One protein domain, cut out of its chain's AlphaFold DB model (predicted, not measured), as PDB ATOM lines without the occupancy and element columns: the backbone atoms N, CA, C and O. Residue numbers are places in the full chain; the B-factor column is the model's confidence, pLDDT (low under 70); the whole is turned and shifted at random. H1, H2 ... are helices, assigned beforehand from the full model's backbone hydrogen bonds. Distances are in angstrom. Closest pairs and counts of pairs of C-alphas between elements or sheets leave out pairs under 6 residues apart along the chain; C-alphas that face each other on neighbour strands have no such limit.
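AT A GLANCE: This is residues 64 to 207 of the 667 residues of an uncharacterized protein of Paramuricea clavata (UniProt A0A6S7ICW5). One long helix, H7, runs along one side of a cluster of crossed shorter helices with H1 at its core, touched by H2, H5, H6 and H7; residues 200 to 207 stick out. H3, H4 and the loops of residues 89 to 103 and 132 to 146 form a looser part away from H7. The printed part has 144 residues with seven named helices, H1 to H7 in chain order, and no named strand: all helix. It is compact, with a radius of gyration of the C-alphas of 15.2 A, spanning 49 by 38 by 26 A.

IN THESE COORDINATES: H7, residues 178 to 205, runs 40.6 A from C-alpha 178 at (-20.805, 49.303, 25.109) to C-alpha 205 at (-11.742, 10.291, 18.208). H1, residues 76 to 88, is 18.0 A long and begins at (-24.023, 32.700, 21.088). H2 is residues 104 to 114, H3 120 to 131, H4 147 to 150, H5 152 to 161 and H6 163 to 171; H3 is 17.2 A long.

HOW THE PARTS SIT: H7 touches H1 with residues 185 to 192 alone, at a steep tilt of 60 degrees; their closest C-alphas, Pro 76 and Leu 188, are 5.4 A apart. H7 touches H2 at Ile 181 and Ile 113, closest C-alphas 5.2 A apart. H1 and H2 form a hairpin, closest C-alphas Glu 77 and Cys 114 at 6.3 A. H1 touches H5 about perpendicular at 80 degrees, closest C-alphas Ala 83 and Thr 155 at 5.7 A. H3 and H7 are apart. In H1, H2, H5, H6 and H7 every O i to N i+4 pair is within hydrogen-bond range, in H3 6 of 8; H4 is too short for one.

THE WHOLE: The farthest C-alphas, Ala 175 and Gly 207, are 48.8 A apart. The printed part has no cut. The links H1 to H2 and H3 to H4 are long. pLDDT is under 70 at residues 64 to 73, 90 to 97, 127 to 150 and 193 to 207.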
ATOM      1  N   ALA A  64     -34.826  37.564  12.170       38.75
ATOM      2  CA  ALA A  64     -34.628  36.145  12.408       38.75
ATOM      3  C   ALA A  64     -35.848  35.512  13.102       38.75
ATOM      4  O   ALA A  64     -36.332  35.963  14.144       38.75
ATOM      5  N   THR A  65     -36.310  34.380  12.573       41.88
ATOM      6  CA  THR A  65     -37.005  33.385  13.400       41.88
ATOM      7  C   THR A  65     -35.944  32.419  13.935       41.88
ATOM      8  O   THR A  65     -35.116  31.969  13.149       41.88
ATOM      9  N   PRO A  66     -35.910  32.106  15.242       43.44
ATOM     10  CA  PRO A  66     -34.882  31.230  15.796       43.44
ATOM     11  C   PRO A  66     -35.103  29.772  15.352       43.44
ATOM     12  O   PRO A  66     -36.027  29.097  15.815       43.44
ATOM     13  N   TYR A  67     -34.253  29.290  14.438       45.19
ATOM     14  CA  TYR A  67     -34.278  27.923  13.907       45.19
ATOM     15  C   TYR A  67     -33.191  27.054  14.539       45.19
ATOM     16  O   TYR A  67     -32.105  26.869  14.001       45.19
ATOM     17  N   PHE A  68     -33.538  26.468  15.678       54.38
ATOM     18  CA  PHE A  68     -32.701  25.521  16.404       54.38
ATOM     19  C   PHE A  68     -32.592  24.179  15.650       54.38
ATOM     20  O   PHE A  68     -33.515  23.352  15.722       54.38
ATOM     21  N   LEU A  69     -31.469  23.938  14.964       49.66
ATOM     22  CA  LEU A  69     -31.131  22.612  14.426       49.66
ATOM     23  C   LEU A  69     -31.063  21.572  15.569       49.66
ATOM     24  O   LEU A  69     -30.788  21.962  16.707       49.66
ATOM     25  N   PRO A  70     -31.350  20.277  15.324       45.62
ATOM     26  CA  PRO A  70     -31.339  19.259  16.377       45.62
ATOM     27  C   PRO A  70     -29.958  19.042  17.004       45.62
ATOM     28  O   PRO A  70     -29.840  19.089  18.225       45.62
ATOM     29  N   ASP A  71     -28.931  18.860  16.173       53.34
ATOM     30  CA  ASP A  71     -27.634  18.299  16.581       53.34
ATOM     31  C   ASP A  71     -26.471  19.284  16.354       53.34
ATOM     32  O   ASP A  71     -25.343  18.893  16.055       53.34
ATOM     33  N   SER A  72     -26.756  20.588  16.465       57.28
ATOM     34  CA  SER A  72     -25.755  21.659  16.405       57.28
ATOM     35  C   SER A  72     -25.293  22.098  17.804       57.28
ATOM     36  O   SER A  72     -26.132  22.141  18.718       57.28
ATOM     37  N   PRO A  73     -24.009  22.492  17.975       66.75
ATOM     38  CA  PRO A  73     -23.534  23.112  19.211       66.75
ATOM     39  C   PRO A  73     -24.295  24.419  19.451       66.75
ATOM     40  O   PRO A  73     -24.954  24.938  18.541       66.75
ATOM     41  N   ILE A  74     -24.281  24.926  20.679       74.06
ATOM     42  CA  ILE A  74     -25.077  26.104  21.021       74.06
ATOM     43  C   ILE A  74     -24.466  27.386  20.436       74.06
ATOM     44  O   ILE A  74     -23.307  27.710  20.688       74.06
ATOM     45  N   CYS A  75     -25.248  28.140  19.657       79.25
ATOM     46  CA  CYS A  75     -24.796  29.428  19.122       79.25
ATOM     47  C   CYS A  75     -24.855  30.531  20.203       79.25
ATOM     48  O   CYS A  75     -25.711  30.456  21.094       79.25
ATOM     49  N   PRO A  76     -24.023  31.591  20.124       81.56
ATOM     50  CA  PRO A  76     -24.023  32.700  21.088       81.56
ATOM     51  C   PRO A  76     -25.409  33.322  21.328       81.56
ATOM     52  O   PRO A  76     -25.775  33.618  22.464       81.56
ATOM     53  N   GLU A  77     -26.214  33.461  20.275       83.88
ATOM     54  CA  GLU A  77     -27.574  34.009  20.324       83.88
ATOM     55  C   GLU A  77     -28.538  33.075  21.067       83.88
ATOM     56  O   GLU A  77     -29.435  33.536  21.774       83.88
ATOM     57  N   GLU A  78     -28.365  31.760  20.903       79.00
ATOM     58  CA  GLU A  78     -29.183  30.729  21.547       79.00
ATOM     59  C   GLU A  78     -28.859  30.650  23.045       79.00
ATOM     60  O   GLU A  78     -29.773  30.640  23.873       79.00
ATOM     61  N   LEU A  79     -27.566  30.667  23.394       85.12
ATOM     62  CA  LEU A  79     -27.069  30.676  24.772       85.12
ATOM     63  C   LEU A  79     -27.509  31.945  25.518       85.12
ATOM     64  O   LEU A  79     -28.047  31.857  26.626       85.12
ATOM     65  N   LEU A  80     -27.369  33.116  24.885       88.31
ATOM     66  CA  LEU A  80     -27.839  34.386  25.435       88.31
ATOM     67  C   LEU A  80     -29.363  34.393  25.615       88.31
ATOM     68  O   LEU A  80     -29.851  34.780  26.677       88.31
ATOM     69  N   LEU A  81     -30.123  33.923  24.619       87.62
ATOM     70  CA  LEU A  81     -31.580  33.832  24.701       87.62
ATOM     71  C   LEU A  81     -32.027  32.928  25.856       87.62
ATOM     72  O   LEU A  81     -32.888  33.333  26.636       87.62
ATOM     73  N   TYR A  82     -31.445  31.735  26.016       85.56
ATOM     74  CA  TYR A  82     -31.791  30.840  27.125       85.56
ATOM     75  C   TYR A  82     -31.439  31.443  28.491       85.56
ATOM     76  O   TYR A  82     -32.252  31.363  29.415       85.56
ATOM     77  N   ALA A  83     -30.281  32.094  28.623       87.06
ATOM     78  CA  ALA A  83     -29.865  32.742  29.864       87.06
ATOM     79  C   ALA A  83     -30.779  33.917  30.250       87.06
ATOM     80  O   ALA A  83     -31.276  33.971  31.377       87.06
ATOM     81  N   LEU A  84     -31.081  34.819  29.311       87.88
ATOM     82  CA  LEU A  84     -31.986  35.950  29.544       87.88
ATOM     83  C   LEU A  84     -33.409  35.482  29.866       87.88
ATOM     84  O   LEU A  84     -34.023  35.997  30.796       87.88
ATOM     85  N   MET A  85     -33.921  34.463  29.167       84.38
ATOM     86  CA  MET A  85     -35.232  33.872  29.464       84.38
ATOM     87  C   MET A  85     -35.275  33.245  30.866       84.38
ATOM     88  O   MET A  85     -36.272  33.394  31.574       84.38
ATOM     89  N   LYS A  86     -34.193  32.585  31.303       82.12
ATOM     90  CA  LYS A  86     -34.068  31.994  32.646       82.12
ATOM     91  C   LYS A  86     -33.944  33.054  33.749       82.12
ATOM     92  O   LYS A  86     -34.452  32.848  34.849       82.12
ATOM     93  N   LEU A  87     -33.317  34.194  33.453       82.75
ATOM     94  CA  LEU A  87     -33.173  35.320  34.381       82.75
ATOM     95  C   LEU A  87     -34.435  36.189  34.490       82.75
ATOM     96  O   LEU A  87     -34.775  36.607  35.598       82.75
ATOM     97  N   ALA A  88     -35.136  36.436  33.381       81.00
ATOM     98  CA  ALA A  88     -36.341  37.265  33.345       81.00
ATOM     99  C   ALA A  88     -37.588  36.542  33.885       81.00
ATOM    100  O   ALA A  88     -38.427  37.162  34.534       81.00
ATOM    101  N   PHE A  89     -37.708  35.225  33.669       76.94
ATOM    102  CA  PHE A  89     -38.909  34.446  34.005       76.94
ATOM    103  C   PHE A  89     -38.691  33.422  35.136       76.94
ATOM    104  O   PHE A  89     -39.308  32.358  35.131       76.94
ATOM    105  N   LYS A  90     -37.855  33.749  36.135       64.69
ATOM    106  CA  LYS A  90     -37.449  32.865  37.259       64.69
ATOM    107  C   LYS A  90     -38.590  32.111  37.968       64.69
ATOM    108  O   LYS A  90     -38.349  31.039  38.513       64.69
ATOM    109  N   THR A  91     -39.803  32.662  37.992       54.72
ATOM    110  CA  THR A  91     -40.980  32.101  38.685       54.72
ATOM    111  C   THR A  91     -42.173  31.809  37.767       54.72
ATOM    112  O   THR A  91     -43.164  31.239  38.223       54.72
ATOM    113  N   CYS A  92     -42.108  32.175  36.484       53.06
ATOM    114  CA  CYS A  92     -43.244  32.069  35.569       53.06
ATOM    115  C   CYS A  92     -43.157  30.788  34.738       53.06
ATOM    116  O   CYS A  92     -42.206  30.587  33.982       53.06
ATOM    117  N   THR A  93     -44.194  29.952  34.784       57.56
ATOM    118  CA  THR A  93     -44.368  28.915  33.763       57.56
ATOM    119  C   THR A  93     -44.521  29.586  32.395       57.56
ATOM    120  O   THR A  93     -45.267  30.552  32.242       57.56
ATOM    121  N   PHE A  94     -43.810  29.100  31.373       61.94
ATOM    122  CA  PHE A  94     -43.906  29.663  30.022       61.94
ATOM    123  C   PHE A  94     -45.292  29.370  29.429       61.94
ATOM    124  O   PHE A  94     -45.516  28.304  28.851       61.94
ATOM    125  N   THR A  95     -46.235  30.301  29.596       57.12
ATOM    126  CA  THR A  95     -47.608  30.179  29.091       57.12
ATOM    127  C   THR A  95     -47.793  30.896  27.753       57.12
ATOM    128  O   THR A  95     -47.116  31.874  27.434       57.12
ATOM    129  N   LYS A  96     -48.784  30.457  26.966       57.31
ATOM    130  CA  LYS A  96     -49.200  31.141  25.723       57.31
ATOM    131  C   LYS A  96     -49.835  32.526  25.978       57.31
ATOM    132  O   LYS A  96     -50.021  33.298  25.037       57.31
ATOM    133  N   HIS A  97     -50.182  32.827  27.232       62.16
ATOM    134  CA  HIS A  97     -50.948  34.011  27.632       62.16
ATOM    135  C   HIS A  97     -50.086  35.254  27.887       62.16
ATOM    136  O   HIS A  97     -50.630  36.351  27.934       62.16
ATOM    137  N   HIS A  98     -48.759  35.115  27.988       73.19
ATOM    138  CA  HIS A  98     -47.844  36.262  28.028       73.19
ATOM    139  C   HIS A  98     -48.019  37.132  26.771       73.19
ATOM    140  O   HIS A  98     -48.154  36.585  25.672       73.19
ATOM    141  N   SER A  99     -47.996  38.460  26.916       79.81
ATOM    142  CA  SER A  99     -47.982  39.403  25.788       79.81
ATOM    143  C   SER A  99     -46.638  39.369  25.054       79.81
ATOM    144  O   SER A  99     -45.635  38.892  25.583       79.81
ATOM    145  N   GLU A 100     -46.593  39.890  23.827       79.50
ATOM    146  CA  GLU A 100     -45.343  39.953  23.050       79.50
ATOM    147  C   GLU A 100     -44.378  41.014  23.597       79.50
ATOM    148  O   GLU A 100     -43.170  40.782  23.605       79.50
ATOM    149  N   SER A 101     -44.913  42.075  24.207       82.00
ATOM    150  CA  SER A 101     -44.157  43.094  24.947       82.00
ATOM    151  C   SER A 101     -43.376  42.559  26.156       82.00
ATOM    152  O   SER A 101     -42.392  43.170  26.554       82.00
ATOM    153  N   MET A 102     -43.729  41.396  26.728       83.19
ATOM    154  CA  MET A 102     -42.900  40.779  27.782       83.19
ATOM    155  C   MET A 102     -41.624  40.108  27.246       83.19
ATOM    156  O   MET A 102     -40.724  39.811  28.025       83.19
ATOM    157  N   TYR A 103     -41.522  39.871  25.934       84.56
ATOM    158  CA  TYR A 103     -40.324  39.310  25.293       84.56
ATOM    159  C   TYR A 103     -39.478  40.378  24.584       84.56
ATOM    160  O   TYR A 103     -38.304  40.147  24.306       84.56
ATOM    161  N   GLU A 104     -40.058  41.549  24.327       86.06
ATOM    162  CA  GLU A 104     -39.432  42.683  23.644       86.06
ATOM    163  C   GLU A 104     -38.128  43.180  24.305       86.06
ATOM    164  O   GLU A 104     -37.149  43.330  23.575       86.06
ATOM    165  N   PRO A 105     -38.011  43.315  25.648       87.56
ATOM    166  CA  PRO A 105     -36.731  43.625  26.289       87.56
ATOM    167  C   PRO A 105     -35.632  42.603  25.973       87.56
ATOM    168  O   PRO A 105     -34.509  42.978  25.652       87.56
ATOM    169  N   ILE A 106     -35.962  41.309  26.014       87.31
ATOM    170  CA  ILE A 106     -35.016  40.203  25.788       87.31
ATOM    171  C   ILE A 106     -34.559  40.183  24.325       87.31
ATOM    172  O   ILE A 106     -33.370  40.043  24.047       87.31
ATOM    173  N   VAL A 107     -35.489  40.392  23.391       87.50
ATOM    174  CA  VAL A 107     -35.196  40.553  21.960       87.50
ATOM    175  C   VAL A 107     -34.294  41.763  21.705       87.50
ATOM    176  O   VAL A 107     -33.317  41.643  20.965       87.50
ATOM    177  N   HIS A 108     -34.580  42.909  22.332       87.81
ATOM    178  CA  HIS A 108     -33.769  44.120  22.191       87.81
ATOM    179  C   HIS A 108     -32.339  43.902  22.698       87.81
ATOM    180  O   HIS A 108     -31.383  44.263  22.016       87.81
ATOM    181  N   ILE A 109     -32.185  43.249  23.854       88.88
ATOM    182  CA  ILE A 109     -30.881  42.886  24.420       88.88
ATOM    183  C   ILE A 109     -30.070  42.022  23.441       88.88
ATOM    184  O   ILE A 109     -28.904  42.321  23.193       88.88
ATOM    185  N   ILE A 110     -30.664  40.977  22.856       85.56
ATOM    186  CA  ILE A 110     -29.947  40.087  21.921       85.56
ATOM    187  C   ILE A 110     -29.574  40.837  20.636       85.56
ATOM    188  O   ILE A 110     -28.448  40.709  20.158       85.56
ATOM    189  N   SER A 111     -30.463  41.695  20.128       85.88
ATOM    190  CA  SER A 111     -30.162  42.560  18.983       85.88
ATOM    191  C   SER A 111     -29.022  43.546  19.276       85.88
ATOM    192  O   SER A 111     -28.211  43.812  18.391       85.88
ATOM    193  N   LYS A 112     -28.899  44.037  20.516       85.62
ATOM    194  CA  LYS A 112     -27.790  44.897  20.961       85.62
ATOM    195  C   LYS A 112     -26.474  44.145  21.172       85.62
ATOM    196  O   LYS A 112     -25.428  44.711  20.878       85.62
ATOM    197  N   ILE A 113     -26.509  42.911  21.685       83.31
ATOM    198  CA  ILE A 113     -25.297  42.158  22.059       83.31
ATOM    199  C   ILE A 113     -24.752  41.305  20.908       83.31
ATOM    200  O   ILE A 113     -23.539  41.264  20.712       83.31
ATOM    201  N   CYS A 114     -25.618  40.651  20.133       81.25
ATOM    202  CA  CYS A 114     -25.242  39.745  19.039       81.25
ATOM    203  C   CYS A 114     -25.559  40.307  17.641       81.25
ATOM    204  O   CYS A 114     -25.227  39.682  16.641       81.25
ATOM    205  N   GLY A 115     -26.248  41.451  17.535       78.38
ATOM    206  CA  GLY A 115     -26.702  42.012  16.253       78.38
ATOM    207  C   GLY A 115     -27.942  41.331  15.651       78.38
ATOM    208  O   GLY A 115     -28.526  41.854  14.703       78.38
ATOM    209  N   VAL A 116     -28.385  40.199  16.210       75.25
ATOM    210  CA  VAL A 116     -29.486  39.378  15.680       75.25
ATOM    211  C   VAL A 116     -30.825  39.774  16.302       75.25
ATOM    212  O   VAL A 116     -31.009  39.708  17.518       75.25
ATOM    213  N   GLN A 117     -31.791  40.157  15.464       78.25
ATOM    214  CA  GLN A 117     -33.132  40.553  15.897       78.25
ATOM    215  C   GLN A 117     -34.125  39.396  15.734       78.25
ATOM    216  O   GLN A 117     -34.519  39.047  14.620       78.25
ATOM    217  N   PHE A 118     -34.561  38.809  16.852       77.69
ATOM    218  CA  PHE A 118     -35.608  37.784  16.855       77.69
ATOM    219  C   PHE A 118     -37.017  38.391  16.856       77.69
ATOM    220  O   PHE A 118     -37.285  39.360  17.558       77.69
ATOM    221  N   ALA A 119     -37.975  37.775  16.161       80.12
ATOM    222  CA  ALA A 119     -39.378  38.175  16.293       80.12
ATOM    223  C   ALA A 119     -39.952  37.795  17.680       80.12
ATOM    224  O   ALA A 119     -39.981  36.613  18.040       80.12
ATOM    225  N   CYS A 120     -40.491  38.768  18.431       80.88
ATOM    226  CA  CYS A 120     -41.116  38.546  19.750       80.88
ATOM    227  C   CYS A 120     -42.224  37.479  19.706       80.88
ATOM    228  O   CYS A 120     -42.327  36.636  20.599       80.88
ATOM    229  N   SER A 121     -43.013  37.460  18.627       75.88
ATOM    230  CA  SER A 121     -44.045  36.450  18.367       75.88
ATOM    231  C   SER A 121     -43.473  35.033  18.202       75.88
ATOM    232  O   SER A 121     -44.091  34.067  18.654       75.88
ATOM    233  N   SER A 122     -42.278  34.881  17.621       75.38
ATOM    234  CA  SER A 122     -41.581  33.595  17.488       75.38
ATOM    235  C   SER A 122     -41.010  33.121  18.829       75.38
ATOM    236  O   SER A 122     -41.238  31.969  19.204       75.38
ATOM    237  N   VAL A 123     -40.378  34.012  19.604       77.25
ATOM    238  CA  VAL A 123     -39.912  33.733  20.980       77.25
ATOM    239  C   VAL A 123     -41.084  33.279  21.865       77.25
ATOM    240  O   VAL A 123     -41.039  32.199  22.464       77.25
ATOM    241  N   ARG A 124     -42.193  34.032  21.848       77.69
ATOM    242  CA  ARG A 124     -43.456  33.712  22.535       77.69
ATOM    243  C   ARG A 124     -44.063  32.373  22.111       77.69
ATOM    244  O   ARG A 124     -44.711  31.713  22.919       77.69
ATOM    245  N   ARG A 125     -43.904  31.960  20.849       71.38
ATOM    246  CA  ARG A 125     -44.411  30.667  20.347       71.38
ATOM    247  C   ARG A 125     -43.507  29.495  20.726       71.38
ATOM    248  O   ARG A 125     -44.026  28.393  20.893       71.38
ATOM    249  N   TYR A 126     -42.199  29.711  20.852       70.69
ATOM    250  CA  TYR A 126     -41.214  28.660  21.107       70.69
ATOM    251  C   TYR A 126     -41.283  28.129  22.547       70.69
ATOM    252  O   TYR A 126     -41.647  26.968  22.765       70.69
ATOM    253  N   PHE A 127     -41.015  28.978  23.543       69.62
ATOM    254  CA  PHE A 127     -40.818  28.531  24.928       69.62
ATOM    255  C   PHE A 127     -42.042  27.837  25.573       69.62
ATOM    256  O   PHE A 127     -41.851  26.803  26.215       69.62
ATOM    257  N   PRO A 128     -43.301  28.266  25.333       65.19
ATOM    258  CA  PRO A 128     -44.492  27.542  25.793       65.19
ATOM    259  C   PRO A 128     -44.765  26.200  25.092       65.19
ATOM    260  O   PRO A 128     -45.493  25.365  25.631       65.19
ATOM    261  N   ARG A 129     -44.235  25.967  23.881       63.03
ATOM    262  CA  ARG A 129     -44.314  24.651  23.205       63.03
ATOM    263  C   ARG A 129     -43.249  23.693  23.736       63.03
ATOM    264  O   ARG A 129     -43.510  22.497  23.863       63.03
ATOM    265  N   VAL A 130     -42.084  24.252  24.058       61.22
ATOM    266  CA  VAL A 130     -40.955  23.598  24.719       61.22
ATOM    267  C   VAL A 130     -41.336  23.105  26.121       61.22
ATOM    268  O   VAL A 130     -41.239  21.907  26.376       61.22
ATOM    269  N   SER A 131     -41.830  23.984  26.998       59.47
ATOM    270  CA  SER A 131     -42.125  23.662  28.405       59.47
ATOM    271  C   SER A 131     -43.178  22.561  28.566       59.47
ATOM    272  O   SER A 131     -43.008  21.648  29.367       59.47
ATOM    273  N   ASN A 132     -44.235  22.602  27.753       56.59
ATOM    274  CA  ASN A 132     -45.320  21.616  27.768       56.59
ATOM    275  C   ASN A 132     -45.000  20.336  26.966       56.59
ATOM    276  O   ASN A 132     -45.874  19.495  26.763       56.59
ATOM    277  N   ASN A 133     -43.761  20.191  26.472       55.69
ATOM    278  CA  ASN A 133     -43.252  19.029  25.733       55.69
ATOM    279  C   ASN A 133     -44.091  18.630  24.489       55.69
ATOM    280  O   ASN A 133     -43.975  17.520  23.973       55.69
ATOM    281  N   HIS A 134     -44.934  19.540  23.985       52.19
ATOM    282  CA  HIS A 134     -45.922  19.284  22.925       52.19
ATOM    283  C   HIS A 134     -45.306  19.087  21.530       52.19
ATOM    284  O   HIS A 134     -45.981  18.610  20.617       52.19
ATOM    285  N   LEU A 135     -44.034  19.448  21.347       51.81
ATOM    286  CA  LEU A 135     -43.278  19.153  20.132       51.81
ATOM    287  C   LEU A 135     -42.983  17.644  20.084       51.81
ATOM    288  O   LEU A 135     -42.047  17.168  20.728       51.81
ATOM    289  N   LYS A 136     -43.788  16.876  19.339       44.06
ATOM    290  CA  LYS A 136     -43.531  15.442  19.100       44.06
ATOM    291  C   LYS A 136     -42.306  15.218  18.202       44.06
ATOM    292  O   LYS A 136     -41.584  14.248  18.391       44.06
ATOM    293  N   SER A 137     -42.055  16.144  17.282       43.84
ATOM    294  CA  SER A 137     -40.885  16.217  16.402       43.84
ATOM    295  C   SER A 137     -40.658  17.676  15.968       43.84
ATOM    296  O   SER A 137     -41.544  18.518  16.144       43.84
ATOM    297  N   GLY A 138     -39.481  17.978  15.411       44.16
ATOM    298  CA  GLY A 138     -39.168  19.272  14.792       44.16
ATOM    299  C   GLY A 138     -38.149  20.146  15.536       44.16
ATOM    300  O   GLY A 138     -37.531  19.732  16.515       44.16
ATOM    301  N   VAL A 139     -37.985  21.365  15.012       41.38
ATOM    302  CA  VAL A 139     -37.016  22.403  15.418       41.38
ATOM    303  C   VAL A 139     -36.995  22.603  16.938       41.38
ATOM    304  O   VAL A 139     -38.041  22.796  17.560       41.38
ATOM    305  N   GLY A 140     -35.800  22.595  17.538       49.34
ATOM    306  CA  GLY A 140     -35.618  22.762  18.986       49.34
ATOM    307  C   GLY A 140     -35.704  21.485  19.825       49.34
ATOM    308  O   GLY A 140     -35.794  21.583  21.052       49.34
ATOM    309  N   LYS A 141     -35.642  20.299  19.207       49.28
ATOM    310  CA  LYS A 141     -35.425  19.030  19.912       49.28
ATOM    311  C   LYS A 141     -34.214  18.261  19.384       49.28
ATOM    312  O   LYS A 141     -34.102  18.071  18.181       49.28
ATOM    313  N   CYS A 142     -33.398  17.752  20.305       47.81
ATOM    314  CA  CYS A 142     -32.337  16.766  20.073       47.81
ATOM    315  C   CYS A 142     -32.752  15.456  20.758       47.81
ATOM    316  O   CYS A 142     -33.196  15.486  21.909       47.81
ATOM    317  N   ASN A 143     -32.649  14.311  20.074       51.62
ATOM    318  CA  ASN A 143     -32.951  12.986  20.648       51.62
ATOM    319  C   ASN A 143     -34.284  12.918  21.441       51.62
ATOM    320  O   ASN A 143     -34.373  12.361  22.535       51.62
ATOM    321  N   GLY A 144     -35.336  13.564  20.918       46.75
ATOM    322  CA  GLY A 144     -36.672  13.645  21.533       46.75
ATOM    323  C   GLY A 144     -36.802  14.584  22.747       46.75
ATOM    324  O   GLY A 144     -37.927  14.945  23.117       46.75
ATOM    325  N   LYS A 145     -35.686  15.034  23.333       53.50
ATOM    326  CA  LYS A 145     -35.615  16.043  24.403       53.50
ATOM    327  C   LYS A 145     -35.554  17.454  23.811       53.50
ATOM    328  O   LYS A 145     -35.170  17.649  22.666       53.50
ATOM    329  N   VAL A 146     -35.948  18.456  24.593       61.09
ATOM    330  CA  VAL A 146     -35.820  19.881  24.234       61.09
ATOM    331  C   VAL A 146     -34.341  20.288  24.190       61.09
ATOM    332  O   VAL A 146     -33.604  19.955  25.114       61.09
ATOM    333  N   ARG A 147     -33.922  21.068  23.183       64.75
ATOM    334  CA  ARG A 147     -32.519  21.502  23.015       64.75
ATOM    335  C   ARG A 147     -32.032  22.434  24.144       64.75
ATOM    336  O   ARG A 147     -30.915  22.264  24.608       64.75
ATOM    337  N   TRP A 148     -32.889  23.292  24.713       65.81
ATOM    338  CA  TRP A 148     -32.593  23.992  25.986       65.81
ATOM    339  C   TRP A 148     -32.329  23.020  27.157       65.81
ATOM    340  O   TRP A 148     -31.383  23.209  27.912       65.81
ATOM    341  N   VAL A 149     -33.111  21.943  27.303       64.56
ATOM    342  CA  VAL A 149     -32.915  20.956  28.389       64.56
ATOM    343  C   VAL A 149     -31.603  20.177  28.221       64.56
ATOM    344  O   VAL A 149     -31.071  19.679  29.208       64.56
ATOM    345  N   TYR A 150     -31.071  20.096  26.998       64.94
ATOM    346  CA  TYR A 150     -29.734  19.570  26.729       64.94
ATOM    347  C   TYR A 150     -28.651  20.544  27.236       64.94
ATOM    348  O   TYR A 150     -27.933  20.202  28.167       64.94
ATOM    349  N   PHE A 151     -28.631  21.787  26.740       70.50
ATOM    350  CA  PHE A 151     -27.634  22.817  27.101       70.50
ATOM    351  C   PHE A 151     -27.925  23.572  28.417       70.50
ATOM    352  O   PHE A 151     -27.551  24.739  28.588       70.50
ATOM    353  N   ASN A 152     -28.654  22.966  29.360       76.75
ATOM    354  CA  ASN A 152     -29.036  23.657  30.596       76.75
ATOM    355  C   ASN A 152     -27.823  23.931  31.502       76.75
ATOM    356  O   ASN A 152     -27.788  24.972  32.161       76.75
ATOM    357  N   LYS A 153     -26.834  23.029  31.505       80.38
ATOM    358  CA  LYS A 153     -25.579  23.156  32.262       80.38
ATOM    359  C   LYS A 153     -24.726  24.299  31.709       80.38
ATOM    360  O   LYS A 153     -24.210  25.107  32.467       80.38
ATOM    361  N   GLU A 154     -24.646  24.416  30.393       80.19
ATOM    362  CA  GLU A 154     -23.874  25.423  29.662       80.19
ATOM    363  C   GLU A 154     -24.522  26.804  29.841       80.19
ATOM    364  O   GLU A 154     -23.843  27.791  30.125       80.19
ATOM    365  N   THR A 155     -25.862  26.848  29.833       83.12
ATOM    366  CA  THR A 155     -26.649  28.026  30.236       83.12
ATOM    367  C   THR A 155     -26.373  28.426  31.695       83.12
ATOM    368  O   THR A 155     -26.280  29.612  31.996       83.12
ATOM    369  N   GLU A 156     -26.241  27.472  32.622       84.00
ATOM    370  CA  GLU A 156     -25.923  27.739  34.037       84.00
ATOM    371  C   GLU A 156     -24.478  28.209  34.243       84.00
ATOM    372  O   GLU A 156     -24.255  29.151  35.005       84.00
ATOM    373  N   ILE A 157     -23.519  27.642  33.508       85.56
ATOM    374  CA  ILE A 157     -22.121  28.087  33.485       85.56
ATOM    375  C   ILE A 157     -22.061  29.542  33.002       85.56
ATOM    376  O   ILE A 157     -21.609  30.406  33.752       85.56
ATOM    377  N   PHE A 158     -22.624  29.855  31.832       88.00
ATOM    378  CA  PHE A 158     -22.664  31.226  31.308       88.00
ATOM    379  C   PHE A 158     -23.377  32.207  32.253       88.00
ATOM    380  O   PHE A 158     -22.843  33.276  32.551       88.00
ATOM    381  N   MET A 159     -24.544  31.840  32.801       87.25
ATOM    382  CA  MET A 159     -25.241  32.681  33.786       87.25
ATOM    383  C   MET A 159     -24.430  32.922  35.062       87.25
ATOM    384  O   MET A 159     -24.599  33.976  35.664       87.25
ATOM    385  N   SER A 160     -23.585  31.984  35.499       87.62
ATOM    386  CA  SER A 160     -22.745  32.181  36.689       87.62
ATOM    387  C   SER A 160     -21.519  33.058  36.407       87.62
ATOM    388  O   SER A 160     -21.155  33.874  37.250       87.62
ATOM    389  N   ILE A 161     -20.943  32.967  35.203       86.75
ATOM    390  CA  ILE A 161     -19.799  33.779  34.749       86.75
ATOM    391  C   ILE A 161     -20.211  35.224  34.389       86.75
ATOM    392  O   ILE A 161     -19.383  36.136  34.467       86.75
ATOM    393  N   CYS A 162     -21.478  35.449  34.023       88.31
ATOM    394  CA  CYS A 162     -22.031  36.747  33.601       88.31
ATOM    395  C   CYS A 162     -23.167  37.262  34.507       88.31
ATOM    396  O   CYS A 162     -23.989  38.067  34.063       88.31
ATOM    397  N   ALA A 163     -23.285  36.764  35.744       85.06
ATOM    398  CA  ALA A 163     -24.458  36.985  36.598       85.06
ATOM    399  C   ALA A 163     -24.786  38.476  36.808       85.06
ATOM    400  O   ALA A 163     -25.939  38.891  36.687       85.06
ATOM    401  N   THR A 164     -23.759  39.274  37.101       84.62
ATOM    402  CA  THR A 164     -23.828  40.723  37.334       84.62
ATOM    403  C   THR A 164     -24.161  41.508  36.069       84.62
ATOM    404  O   THR A 164     -24.980  42.429  36.092       84.62
ATOM    405  N   GLU A 165     -23.547  41.133  34.953       88.38
ATOM    406  CA  GLU A 165     -23.689  41.793  33.665       88.38
ATOM    407  C   GLU A 165     -25.086  41.545  33.091       88.38
ATOM    408  O   GLU A 165     -25.781  42.495  32.741       88.38
ATOM    409  N   LEU A 166     -25.550  40.291  33.087       86.25
ATOM    410  CA  LEU A 166     -26.883  39.931  32.602       86.25
ATOM    411  C   LEU A 166     -28.002  40.526  33.471       86.25
ATOM    412  O   LEU A 166     -29.005  40.981  32.928       86.25
ATOM    413  N   ASP A 167     -27.846  40.579  34.797       85.19
ATOM    414  CA  ASP A 167     -28.816  41.236  35.688       85.19
ATOM    415  C   ASP A 167     -28.877  42.760  35.449       85.19
ATOM    416  O   ASP A 167     -29.963  43.341  35.416       85.19
ATOM    417  N   THR A 168     -27.733  43.400  35.176       84.75
ATOM    418  CA  THR A 168     -27.660  44.821  34.784       84.75
ATOM    419  C   THR A 168     -28.340  45.074  33.433       84.75
ATOM    420  O   THR A 168     -29.131  46.009  33.293       84.75
ATOM    421  N   VAL A 169     -28.073  44.208  32.452       86.62
ATOM    422  CA  VAL A 169     -28.645  44.240  31.098       86.62
ATOM    423  C   VAL A 169     -30.166  44.035  31.115       86.62
ATOM    424  O   VAL A 169     -30.889  44.779  30.457       86.62
ATOM    425  N   VAL A 170     -30.674  43.074  31.898       84.88
ATOM    426  CA  VAL A 170     -32.119  42.798  32.037       84.88
ATOM    427  C   VAL A 170     -32.860  43.947  32.727       84.88
ATOM    428  O   VAL A 170     -34.015  44.206  32.395       84.88
ATOM    429  N   LYS A 171     -32.212  44.662  33.657       85.06
ATOM    430  CA  LYS A 171     -32.800  45.827  34.340       85.06
ATOM    431  C   LYS A 171     -32.858  47.079  33.462       85.06
ATOM    432  O   LYS A 171     -33.824  47.827  33.569       85.06
ATOM    433  N   ASN A 172     -31.862  47.298  32.600       85.31
ATOM    434  CA  ASN A 172     -31.736  48.497  31.760       85.31
ATOM    435  C   ASN A 172     -31.613  48.152  30.255       85.31
ATOM    436  O   ASN A 172     -30.618  48.513  29.622       85.31
ATOM    437  N   PRO A 173     -32.615  47.484  29.645       81.62
ATOM    438  CA  PRO A 173     -32.519  46.937  28.285       81.62
ATOM    439  C   PRO A 173     -32.296  47.999  27.195       81.62
ATOM    440  O   PRO A 173     -31.717  47.700  26.156       81.62
ATOM    441  N   THR A 174     -32.737  49.238  27.421       81.69
ATOM    442  CA  THR A 174     -32.621  50.360  26.472       81.69
ATOM    443  C   THR A 174     -31.293  51.119  26.562       81.69
ATOM    444  O   THR A 174     -30.967  51.871  25.646       81.69
ATOM    445  N   ALA A 175     -30.525  50.936  27.642       83.44
ATOM    446  CA  ALA A 175     -29.362  51.756  27.995       83.44
ATOM    447  C   ALA A 175     -28.135  50.899  28.365       83.44
ATOM    448  O   ALA A 175     -27.417  51.185  29.324       83.44
ATOM    449  N   ILE A 176     -27.911  49.818  27.614       85.19
ATOM    450  CA  ILE A 176     -26.796  48.885  27.826       85.19
ATOM    451  C   ILE A 176     -25.462  49.570  27.447       85.19
ATOM    452  O   ILE A 176     -25.323  49.991  26.296       85.19
ATOM    453  N   PRO A 177     -24.465  49.659  28.351       86.44
ATOM    454  CA  PRO A 177     -23.153  50.225  28.030       86.44
ATOM    455  C   PRO A 177     -22.349  49.365  27.043       86.44
ATOM    456  O   PRO A 177     -22.342  48.139  27.140       86.44
ATOM    457  N   GLU A 178     -21.583  49.998  26.153       85.12
ATOM    458  CA  GLU A 178     -20.805  49.303  25.109       85.12
ATOM    459  C   GLU A 178     -19.742  48.341  25.669       85.12
ATOM    460  O   GLU A 178     -19.558  47.245  25.140       85.12
ATOM    461  N   TYR A 179     -19.101  48.683  26.795       87.44
ATOM    462  CA  TYR A 179     -18.157  47.773  27.462       87.44
ATOM    463  C   TYR A 179     -18.842  46.485  27.954       87.44
ATOM    464  O   TYR A 179     -18.221  45.424  27.979       87.44
ATOM    465  N   LEU A 180     -20.122  46.575  28.326       86.31
ATOM    466  CA  LEU A 180     -20.921  45.466  28.842       86.31
ATOM    467  C   LEU A 180     -21.394  44.568  27.689       86.31
ATOM    468  O   LEU A 180     -21.356  43.347  27.807       86.31
ATOM    469  N   ILE A 181     -21.751  45.178  26.551       86.06
ATOM    470  CA  ILE A 181     -21.989  44.481  25.276       86.06
ATOM    471  C   ILE A 181     -20.763  43.641  24.900       86.06
ATOM    472  O   ILE A 181     -20.895  42.441  24.666       86.06
ATOM    473  N   PHE A 182     -19.572  44.250  24.905       84.81
ATOM    474  CA  PHE A 182     -18.320  43.567  24.576       84.81
ATOM    475  C   PHE A 182     -18.010  42.413  25.543       84.81
ATOM    476  O   PHE A 182     -17.804  41.285  25.103       84.81
ATOM    477  N   GLN A 183     -18.048  42.657  26.859       86.38
ATOM    478  CA  GLN A 183     -17.756  41.634  27.874       86.38
ATOM    479  C   GLN A 183     -18.698  40.424  27.800       86.38
ATOM    480  O   GLN A 183     -18.240  39.287  27.907       86.38
ATOM    481  N   VAL A 184     -20.001  40.645  27.595       88.00
ATOM    482  CA  VAL A 184     -20.970  39.545  27.464       88.00
ATOM    483  C   VAL A 184     -20.772  38.792  26.142       88.00
ATOM    484  O   VAL A 184     -20.863  37.568  26.133       88.00
ATOM    485  N   ASN A 185     -20.452  39.486  25.044       84.50
ATOM    486  CA  ASN A 185     -20.212  38.867  23.736       84.50
ATOM    487  C   ASN A 185     -18.947  37.980  23.724       84.50
ATOM    488  O   ASN A 185     -19.013  36.838  23.271       84.50
ATOM    489  N   GLU A 186     -17.828  38.437  24.296       85.50
ATOM    490  CA  GLU A 186     -16.607  37.620  24.386       85.50
ATOM    491  C   GLU A 186     -16.801  36.386  25.287       85.50
ATOM    492  O   GLU A 186     -16.435  35.279  24.896       85.50
ATOM    493  N   LYS A 187     -17.472  36.534  26.440       86.38
ATOM    494  CA  LYS A 187     -17.792  35.403  27.333       86.38
ATOM    495  C   LYS A 187     -18.775  34.396  26.710       86.38
ATOM    496  O   LYS A 187     -18.683  33.204  26.989       86.38
ATOM    497  N   LEU A 188     -19.704  34.846  25.856       83.94
ATOM    498  CA  LEU A 188     -20.549  33.954  25.045       83.94
ATOM    499  C   LEU A 188     -19.698  33.143  24.062       83.94
ATOM    500  O   LEU A 188     -19.808  31.917  24.025       83.94
ATOM    501  N   LYS A 189     -18.840  33.823  23.288       79.75
ATOM    502  CA  LYS A 189     -17.937  33.188  22.319       79.75
ATOM    503  C   LYS A 189     -17.051  32.140  22.977       79.75
ATOM    504  O   LYS A 189     -16.977  31.033  22.461       79.75
ATOM    505  N   GLU A 190     -16.398  32.468  24.091       81.94
ATOM    506  CA  GLU A 190     -15.484  31.567  24.804       81.94
ATOM    507  C   GLU A 190     -16.154  30.223  25.140       81.94
ATOM    508  O   GLU A 190     -15.623  29.160  24.816       81.94
ATOM    509  N   ILE A 191     -17.369  30.267  25.698       80.94
ATOM    510  CA  ILE A 191     -18.133  29.066  26.057       80.94
ATOM    511  C   ILE A 191     -18.557  28.294  24.800       80.94
ATOM    512  O   ILE A 191     -18.303  27.091  24.720       80.94
ATOM    513  N   CYS A 192     -19.126  28.967  23.795       75.38
ATOM    514  CA  CYS A 192     -19.530  28.335  22.534       75.38
ATOM    515  C   CYS A 192     -18.345  27.686  21.791       75.38
ATOM    516  O   CYS A 192     -18.461  26.557  21.321       75.38
ATOM    517  N   TYR A 193     -17.186  28.348  21.721       69.69
ATOM    518  CA  TYR A 193     -15.979  27.790  21.105       69.69
ATOM    519  C   TYR A 193     -15.395  26.628  21.915       69.69
ATOM    520  O   TYR A 193     -14.909  25.672  21.315       69.69
ATOM    521  N   SER A 194     -15.483  26.650  23.251       69.50
ATOM    522  CA  SER A 194     -15.061  25.506  24.072       69.50
ATOM    523  C   SER A 194     -15.891  24.246  23.790       69.50
ATOM    524  O   SER A 194     -15.328  23.154  23.708       69.50
ATOM    525  N   GLU A 195     -17.201  24.393  23.547       63.25
ATOM    526  CA  GLU A 195     -18.073  23.283  23.147       63.25
ATOM    527  C   GLU A 195     -17.799  22.832  21.705       63.25
ATOM    528  O   GLU A 195     -17.708  21.632  21.454       63.25
ATOM    529  N   ILE A 196     -17.609  23.767  20.763       57.62
ATOM    530  CA  ILE A 196     -17.247  23.445  19.371       57.62
ATOM    531  C   ILE A 196     -15.944  22.638  19.322       57.62
ATOM    532  O   ILE A 196     -15.897  21.627  18.627       57.62
ATOM    533  N   ASN A 197     -14.923  23.032  20.086       52.81
ATOM    534  CA  ASN A 197     -13.644  22.324  20.126       52.81
ATOM    535  C   ASN A 197     -13.798  20.909  20.704       52.81
ATOM    536  O   ASN A 197     -13.329  19.959  20.086       52.81
ATOM    537  N   GLN A 198     -14.522  20.739  21.819       58.62
ATOM    538  CA  GLN A 198     -14.799  19.406  22.378       58.62
ATOM    539  C   GLN A 198     -15.643  18.541  21.430       58.62
ATOM    540  O   GLN A 198     -15.443  17.330  21.349       58.62
ATOM    541  N   TYR A 199     -16.569  19.140  20.677       54.12
ATOM    542  CA  TYR A 199     -17.341  18.428  19.661       54.12
ATOM    543  C   TYR A 199     -16.457  18.012  18.475       54.12
ATOM    544  O   TYR A 199     -16.526  16.861  18.049       54.12
ATOM    545  N   GLU A 200     -15.578  18.887  17.973       51.97
ATOM    546  CA  GLU A 200     -14.612  18.541  16.919       51.97
ATOM    547  C   GLU A 200     -13.589  17.480  17.402       51.97
ATOM    548  O   GLU A 200     -13.292  16.557  16.643       51.97
ATOM    549  N   GLU A 201     -13.151  17.494  18.669       54.50
ATOM    550  CA  GLU A 201     -12.344  16.424  19.295       54.50
ATOM    551  C   GLU A 201     -13.095  15.081  19.358       54.50
ATOM    552  O   GLU A 201     -12.570  14.058  18.917       54.50
ATOM    553  N   ILE A 202     -14.355  15.069  19.805       54.28
ATOM    554  CA  ILE A 202     -15.194  13.856  19.822       54.28
ATOM    555  C   ILE A 202     -15.412  13.308  18.397       54.28
ATOM    556  O   ILE A 202     -15.455  12.091  18.200       54.28
ATOM    557  N   LEU A 203     -15.513  14.169  17.378       45.25
ATOM    558  CA  LEU A 203     -15.599  13.745  15.974       45.25
ATOM    559  C   LEU A 203     -14.275  13.165  15.446       45.25
ATOM    560  O   LEU A 203     -14.304  12.232  14.635       45.25
ATOM    561  N   LEU A 204     -13.132  13.676  15.913       48.75
ATOM    562  CA  LEU A 204     -11.801  13.152  15.601       48.75
ATOM    563  C   LEU A 204     -11.585  11.763  16.224       48.75
ATOM    564  O   LEU A 204     -11.225  10.831  15.501       48.75
ATOM    565  N   GLU A 205     -11.878  11.586  17.517       51.91
ATOM    566  CA  GLU A 205     -11.742  10.291  18.208       51.91
ATOM    567  C   GLU A 205     -12.648   9.200  17.612       51.91
ATOM    568  O   GLU A 205     -12.246   8.040  17.507       51.91
ATOM    569  N   ASN A 206     -13.844   9.561  17.134       52.50
ATOM    570  CA  ASN A 206     -14.767   8.632  16.467       52.50
ATOM    571  C   ASN A 206     -14.406   8.321  14.994       52.50
ATOM    572  O   ASN A 206     -15.181   7.674  14.279       52.50
ATOM    573  N   GLY A 207     -13.223   8.741  14.529       45.38
ATOM    574  CA  GLY A 207     -12.639   8.312  13.255       45.38
ATOM    575  C   GLY A 207     -13.262   8.944  12.008       45.38
ATOM    576  O   GLY A 207     -13.177   8.367  10.920       45.38
TER     577      GLY A 207